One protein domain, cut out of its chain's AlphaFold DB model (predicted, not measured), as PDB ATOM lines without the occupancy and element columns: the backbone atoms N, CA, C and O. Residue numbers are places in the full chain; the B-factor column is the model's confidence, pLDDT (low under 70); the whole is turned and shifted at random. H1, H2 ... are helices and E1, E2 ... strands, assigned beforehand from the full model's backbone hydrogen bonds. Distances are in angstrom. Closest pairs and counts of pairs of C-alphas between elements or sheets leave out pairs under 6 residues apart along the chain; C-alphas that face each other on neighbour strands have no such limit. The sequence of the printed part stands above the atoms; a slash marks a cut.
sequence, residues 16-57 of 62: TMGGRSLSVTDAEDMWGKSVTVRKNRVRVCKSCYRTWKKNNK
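Overview. This is residues 16 to 57 of the 62 residues of an uncharacterized protein of Candidatus Poseidoniales archaeon (UniProt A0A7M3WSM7). A small ribbon of two antiparallel strands, E1 and E2, has a helix at each end: H1 follows E1 at one end and H2 follows E2 at the other, both reaching to the same side. The printed part has 42 residues, with two named helices and two named strands in the order E1, H1, E2, H2 along the chain; helices hold 20 and strands 8 of the 28 residues in named elements, and the class is mixed, helices and strands. The whole is compact, with a radius of gyration of the C-alphas of 9.6 A and spans of 24 by 21 by 14 A.

Along the chain. E1 is residues 20 to 23, beginning at C-alpha 20 (-45.945, 11.031, -28.497), and E2 is residues 41 to 44. H1 is residues 24 to 31, 10.2 A long. H2, residues 46 to 57, is 15.9 A long and ends at C-alpha 57 (-60.242, 15.744, -35.596).

Arrangement. E1 and E2 are antiparallel neighbours at 141 degrees, with N 22 and O 42 2.8 A apart, within hydrogen-bond range. The closest C-alphas of H1 and E2, Val 24 and Arg 41, are 5.3 A apart; those of E1 and H2, Arg 20 and Lys 46, 6.8 A. H1 and H2 are close but not clearly touching, about perpendicular at 89 degrees; their closest C-alphas, Met 30 and Trp 52, are 7.0 A apart. In H1 and H2 every O i to N i+4 pair is within hydrogen-bond range.

Size, cuts and confidence. C-alphas 16 and 32, the farthest apart, are 26.5 A apart. The printed part has no cut and no long link. Residue 57 alone has a pLDDT under 70.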
ATOM      1  N   THR A  16     -42.788   8.457 -20.412       83.88
ATOM      2  CA  THR A  16     -43.253   8.369 -19.017       83.88
ATOM      3  C   THR A  16     -44.274   9.457 -18.668       83.88
ATOM      4  O   THR A  16     -45.165   9.236 -17.856       83.88
ATOM      5  N   MET A  17     -44.206  10.607 -19.348       83.19
ATOM      6  CA  MET A  17     -45.117  11.747 -19.183       83.19
ATOM      7  C   MET A  17     -46.255  11.745 -20.223       83.19
ATOM      8  O   MET A  17     -47.059  12.680 -20.289       83.19
ATOM      9  N   GLY A  18     -46.346  10.697 -21.053       83.44
ATOM     10  CA  GLY A  18     -47.348  10.568 -22.113       83.44
ATOM     11  C   GLY A  18     -47.017  11.324 -23.404       83.44
ATOM     12  O   GLY A  18     -47.930  11.631 -24.177       83.44
ATOM     13  N   GLY A  19     -45.742  11.638 -23.637       88.81
ATOM     14  CA  GLY A  19     -45.252  12.185 -24.899       88.81
ATOM     15  C   GLY A  19     -45.442  11.220 -26.071       88.81
ATOM     16  O   GLY A  19     -45.428   9.996 -25.915       88.81
ATOM     17  N   ARG A  20     -45.656  11.777 -27.264       89.75
ATOM     18  CA  ARG A  20     -45.945  11.031 -28.497       89.75
ATOM     19  C   ARG A  20     -45.103  11.537 -29.656       89.75
ATOM     20  O   ARG A  20     -44.497  12.598 -29.588       89.75
ATOM     21  N   SER A  21     -45.043  10.742 -30.719       89.88
ATOM     22  CA  SER A  21     -44.338  11.115 -31.947       89.88
ATOM     23  C   SER A  21     -45.362  11.486 -33.011       89.88
ATOM     24  O   SER A  21     -46.330  10.748 -33.182       89.88
ATOM     25  N   LEU A  22     -45.124  12.582 -33.716       90.06
ATOM     26  CA  LEU A  22     -45.843  13.009 -34.911       90.06
ATOM     27  C   LEU A  22     -44.937  12.882 -36.135       90.06
ATOM     28  O   LEU A  22     -43.705  12.823 -36.003       90.06
ATOM     29  N   SER A  23     -45.547  12.803 -37.317       91.06
ATOM     30  CA  SER A  23     -44.801  12.944 -38.563       91.06
ATOM     31  C   SER A  23     -44.274  14.378 -38.683       91.06
ATOM     32  O   SER A  23     -44.781  15.293 -38.032       91.06
ATOM     33  N   VAL A  24     -43.210  14.566 -39.465       90.19
ATOM     34  CA  VAL A  24     -42.672  15.909 -39.719       90.19
ATOM     35  C   VAL A  24     -43.720  16.757 -40.425       90.19
ATOM     36  O   VAL A  24     -43.999  17.852 -39.961       90.19
ATOM     37  N   THR A  25     -44.371  16.204 -41.448       90.25
ATOM     38  CA  THR A  25     -45.408  16.886 -42.227       90.25
ATOM     39  C   THR A  25     -46.572  17.360 -41.358       90.25
ATOM     40  O   THR A  25     -46.925  18.528 -41.425       90.25
ATOM     41  N   ASP A  26     -47.114  16.510 -40.479       89.56
ATOM     42  CA  ASP A  26     -48.236  16.890 -39.600       89.56
ATOM     43  C   ASP A  26     -47.842  17.970 -38.583       89.56
ATOM     44  O   ASP A  26     -48.648  18.810 -38.179       89.56
ATOM     45  N   ALA A  27     -46.599  17.905 -38.103       89.56
ATOM     46  CA  ALA A  27     -46.078  18.876 -37.158       89.56
ATOM     47  C   ALA A  27     -45.793  20.221 -37.843       89.56
ATOM     48  O   ALA A  27     -46.063  21.268 -37.257       89.56
ATOM     49  N   GLU A  28     -45.288  20.196 -39.075       90.31
ATOM     50  CA  GLU A  28     -45.075  21.382 -39.901       90.31
ATOM     51  C   GLU A  28     -46.392  22.012 -40.362       90.31
ATOM     52  O   GLU A  28     -46.491  23.232 -40.385       90.31
ATOM     53  N   ASP A  29     -47.425  21.226 -40.654       89.81
ATOM     54  CA  ASP A  29     -48.746  21.756 -41.007       89.81
ATOM     55  C   ASP A  29     -49.362  22.556 -39.845       89.81
ATOM     56  O   ASP A  29     -49.880  23.657 -40.020       89.81
ATOM     57  N   MET A  30     -49.207  22.061 -38.613       88.00
ATOM     58  CA  MET A  30     -49.773  22.718 -37.436       88.00
ATOM     59  C   MET A  30     -48.912  23.855 -36.864       88.00
ATOM     60  O   MET A  30     -49.449  24.865 -36.405       88.00
ATOM     61  N   TRP A  31     -47.593  23.672 -36.791       89.50
ATOM     62  CA  TRP A  31     -46.670  24.590 -36.104       89.50
ATOM     63  C   TRP A  31     -45.601  25.185 -37.032       89.50
ATOM     64  O   TRP A  31     -44.742  25.955 -36.585       89.50
ATOM     65  N   GLY A  32     -45.629  24.861 -38.324       86.62
ATOM     66  CA  GLY A  32     -44.633  25.303 -39.292       86.62
ATOM     67  C   GLY A  32     -43.237  24.784 -38.963       86.62
ATOM     68  O   GLY A  32     -43.043  23.747 -38.333       86.62
ATOM     69  N   LYS A  33     -42.231  25.586 -39.312       84.62
ATOM     70  CA  LYS A  33     -40.817  25.320 -38.995       84.62
ATOM     71  C   LYS A  33     -40.469  25.525 -37.514       84.62
ATOM     72  O   LYS A  33     -39.306  25.410 -37.137       84.62
ATOM     73  N   SER A  34     -41.451  25.815 -36.659       88.62
ATOM     74  CA  SER A  34     -41.259  26.001 -35.214       88.62
ATOM     75  C   SER A  34     -41.262  24.670 -34.457       88.62
ATOM     76  O   SER A  34     -41.731  24.595 -33.316       88.62
ATOM     77  N   VAL A  35     -40.759  23.612 -35.099       90.81
ATOM     78  CA  VAL A  35     -40.711  22.263 -34.547       90.81
ATOM     79  C   VAL A  35     -39.320  21.656 -34.651       90.81
ATOM     80  O   VAL A  35     -38.585  21.861 -35.613       90.81
ATOM     81  N   THR A  36     -38.955  20.870 -33.645       89.56
ATOM     82  CA  THR A  36     -37.696  20.135 -33.599       89.56
ATOM     83  C   THR A  36     -37.910  18.717 -34.120       89.56
ATOM     84  O   THR A  36     -38.506  17.863 -33.453       89.56
ATOM     85  N   VAL A  37     -37.379  18.445 -35.311       89.19
ATOM     86  CA  VAL A  37     -37.391  17.117 -35.933       89.19
ATOM     87  C   VAL A  37     -36.258  16.257 -35.367       89.19
ATOM     88  O   VAL A  37     -35.096  16.656 -35.354       89.19
ATOM     89  N   ARG A  38     -36.578  15.036 -34.928       84.31
ATOM     90  CA  ARG A  38     -35.604  14.026 -34.489       84.31
ATOM     91  C   ARG A  38     -35.837  12.712 -35.225       84.31
ATOM     92  O   ARG A  38     -36.897  12.108 -35.090       84.31
ATOM     93  N   LYS A  39     -34.832  12.231 -35.967       83.25
ATOM     94  CA  LYS A  39     -34.910  10.962 -36.726       83.25
ATOM     95  C   LYS A  39     -36.197  10.865 -37.570       83.25
ATOM     96  O   LYS A  39     -36.921   9.878 -37.482       83.25
ATOM     97  N   ASN A  40     -36.494  11.915 -38.341       85.12
ATOM     98  CA  ASN A  40     -37.675  12.000 -39.214       85.12
ATOM     99  C   ASN A  40     -39.045  12.001 -38.494       85.12
ATOM    100  O   ASN A  40     -40.077  11.741 -39.107       85.12
ATOM    101  N   ARG A  41     -39.088  12.263 -37.182       89.44
ATOM    102  CA  ARG A  41     -40.337  12.441 -36.422       89.44
ATOM    103  C   ARG A  41     -40.220  13.603 -35.445       89.44
ATOM    104  O   ARG A  41     -39.138  13.883 -34.934       89.44
ATOM    105  N   VAL A  42     -41.333  14.251 -35.130       92.00
ATOM    106  CA  VAL A  42     -41.385  15.308 -34.110       92.00
ATOM    107  C   VAL A  42     -41.927  14.710 -32.821       92.00
ATOM    108  O   VAL A  42     -43.001  14.112 -32.795       92.00
ATOM    109  N   ARG A  43     -41.173  14.815 -31.727       92.31
ATOM    110  CA  ARG A  43     -41.597  14.302 -30.417       92.31
ATOM    111  C   ARG A  43     -42.348  15.405 -29.696       92.31
ATOM    112  O   ARG A  43     -41.750  16.409 -29.365       92.31
ATOM    113  N   VAL A  44     -43.634  15.233 -29.433       92.19
ATOM    114  CA  VAL A  44     -44.480  16.240 -28.784       92.19
ATOM    115  C   VAL A  44     -44.944  15.777 -27.409       92.19
ATOM    116  O   VAL A  44     -45.099  14.582 -27.143       92.19
ATOM    117  N   CYS A  45     -45.186  16.729 -26.517       93.19
ATOM    118  CA  CYS A  45     -45.773  16.451 -25.215       93.19
ATOM    119  C   CYS A  45     -47.260  16.068 -25.335       93.19
ATOM    120  O   CYS A  45     -47.905  16.251 -26.375       93.19
ATOM    121  N   LYS A  46     -47.833  15.554 -24.241       89.69
ATOM    122  CA  LYS A  46     -49.241  15.132 -24.185       89.69
ATOM    123  C   LYS A  46     -50.217  16.260 -24.549       89.69
ATOM    124  O   LYS A  46     -51.210  15.993 -25.220       89.69
ATOM    125  N   SER A  47     -49.967  17.495 -24.111       89.44
ATOM    126  CA  SER A  47     -50.839  18.644 -24.404       89.44
ATOM    127  C   SER A  47     -50.783  19.030 -25.881       89.44
ATOM    128  O   SER A  47     -51.831  19.038 -26.519       89.44
ATOM    129  N   CYS A  48     -49.591  19.231 -26.455       90.12
ATOM    130  CA  CYS A  48     -49.422  19.520 -27.886       90.12
ATOM    131  C   CYS A  48     -50.043  18.434 -28.769       90.12
ATOM    132  O   CYS A  48     -50.756  18.755 -29.715       90.12
ATOM    133  N   TYR A  49     -49.864  17.155 -28.421       90.06
ATOM    134  CA  TYR A  49     -50.504  16.059 -29.149       90.06
ATOM    135  C   TYR A  49     -52.038  16.122 -29.096       90.06
ATOM    136  O   TYR A  49     -52.708  15.815 -30.080       90.06
ATOM    137  N   ARG A  50     -52.622  16.504 -27.950       87.94
ATOM    138  CA  ARG A  50     -54.078  16.672 -27.820       87.94
ATOM    139  C   ARG A  50     -54.582  17.864 -28.624       87.94
ATOM    140  O   ARG A  50     -55.630  17.733 -29.243       87.94
ATOM    141  N   THR A  51     -53.856  18.980 -28.627       88.75
ATOM    142  CA  THR A  51     -54.198  20.157 -29.436       88.75
ATOM    143  C   THR A  51     -54.144  19.823 -30.921       88.75
ATOM    144  O   THR A  51     -55.111  20.079 -31.627       88.75
ATOM    145  N   TRP A  52     -53.078  19.154 -31.366       87.94
ATOM    146  CA  TRP A  52     -52.961  18.656 -32.735       87.94
ATOM    147  C   TRP A  52     -54.114  17.743 -33.108       87.94
ATOM    148  O   TRP A  52     -54.799  17.989 -34.096       87.94
ATOM    149  N   LYS A  53     -54.394  16.745 -32.262       85.56
ATOM    150  CA  LYS A  53     -55.508  15.829 -32.479       85.56
ATOM    151  C   LYS A  53     -56.844  16.572 -32.522       85.56
ATOM    152  O   LYS A  53     -57.673  16.199 -33.328       85.56
ATOM    153  N   LYS A  54     -57.076  17.593 -31.691       83.94
ATOM    154  CA  LYS A  54     -58.323  18.379 -31.696       83.94
ATOM    155  C   LYS A  54     -58.471  19.211 -32.972       83.94
ATOM    156  O   LYS A  54     -59.564  19.259 -33.519       83.94
ATOM    157  N   ASN A  55     -57.389  19.831 -33.437       81.94
ATOM    158  CA  ASN A  55     -57.398  20.608 -34.676       81.94
ATOM    159  C   ASN A  55     -57.549  19.708 -35.911       81.94
ATOM    160  O   ASN A  55     -58.254  20.084 -36.834       81.94
ATOM    161  N   ASN A  56     -56.965  18.505 -35.895       78.56
ATOM    162  CA  ASN A  56     -57.071  17.537 -36.994       78.56
ATOM    163  C   ASN A  56     -58.352  16.679 -36.942       78.56
ATOM    164  O   ASN A  56     -58.809  16.210 -37.973       78.56
ATOM    165  N   LYS A  57     -58.962  16.468 -35.764       62.19
ATOM    166  CA  LYS A  57     -60.242  15.744 -35.596       62.19
ATOM    167  C   LYS A  57     -61.479  16.637 -35.671       62.19
ATOM    168  O   LYS A  57     -62.564  16.163 -35.355       62.19
TER     169      LYS A  57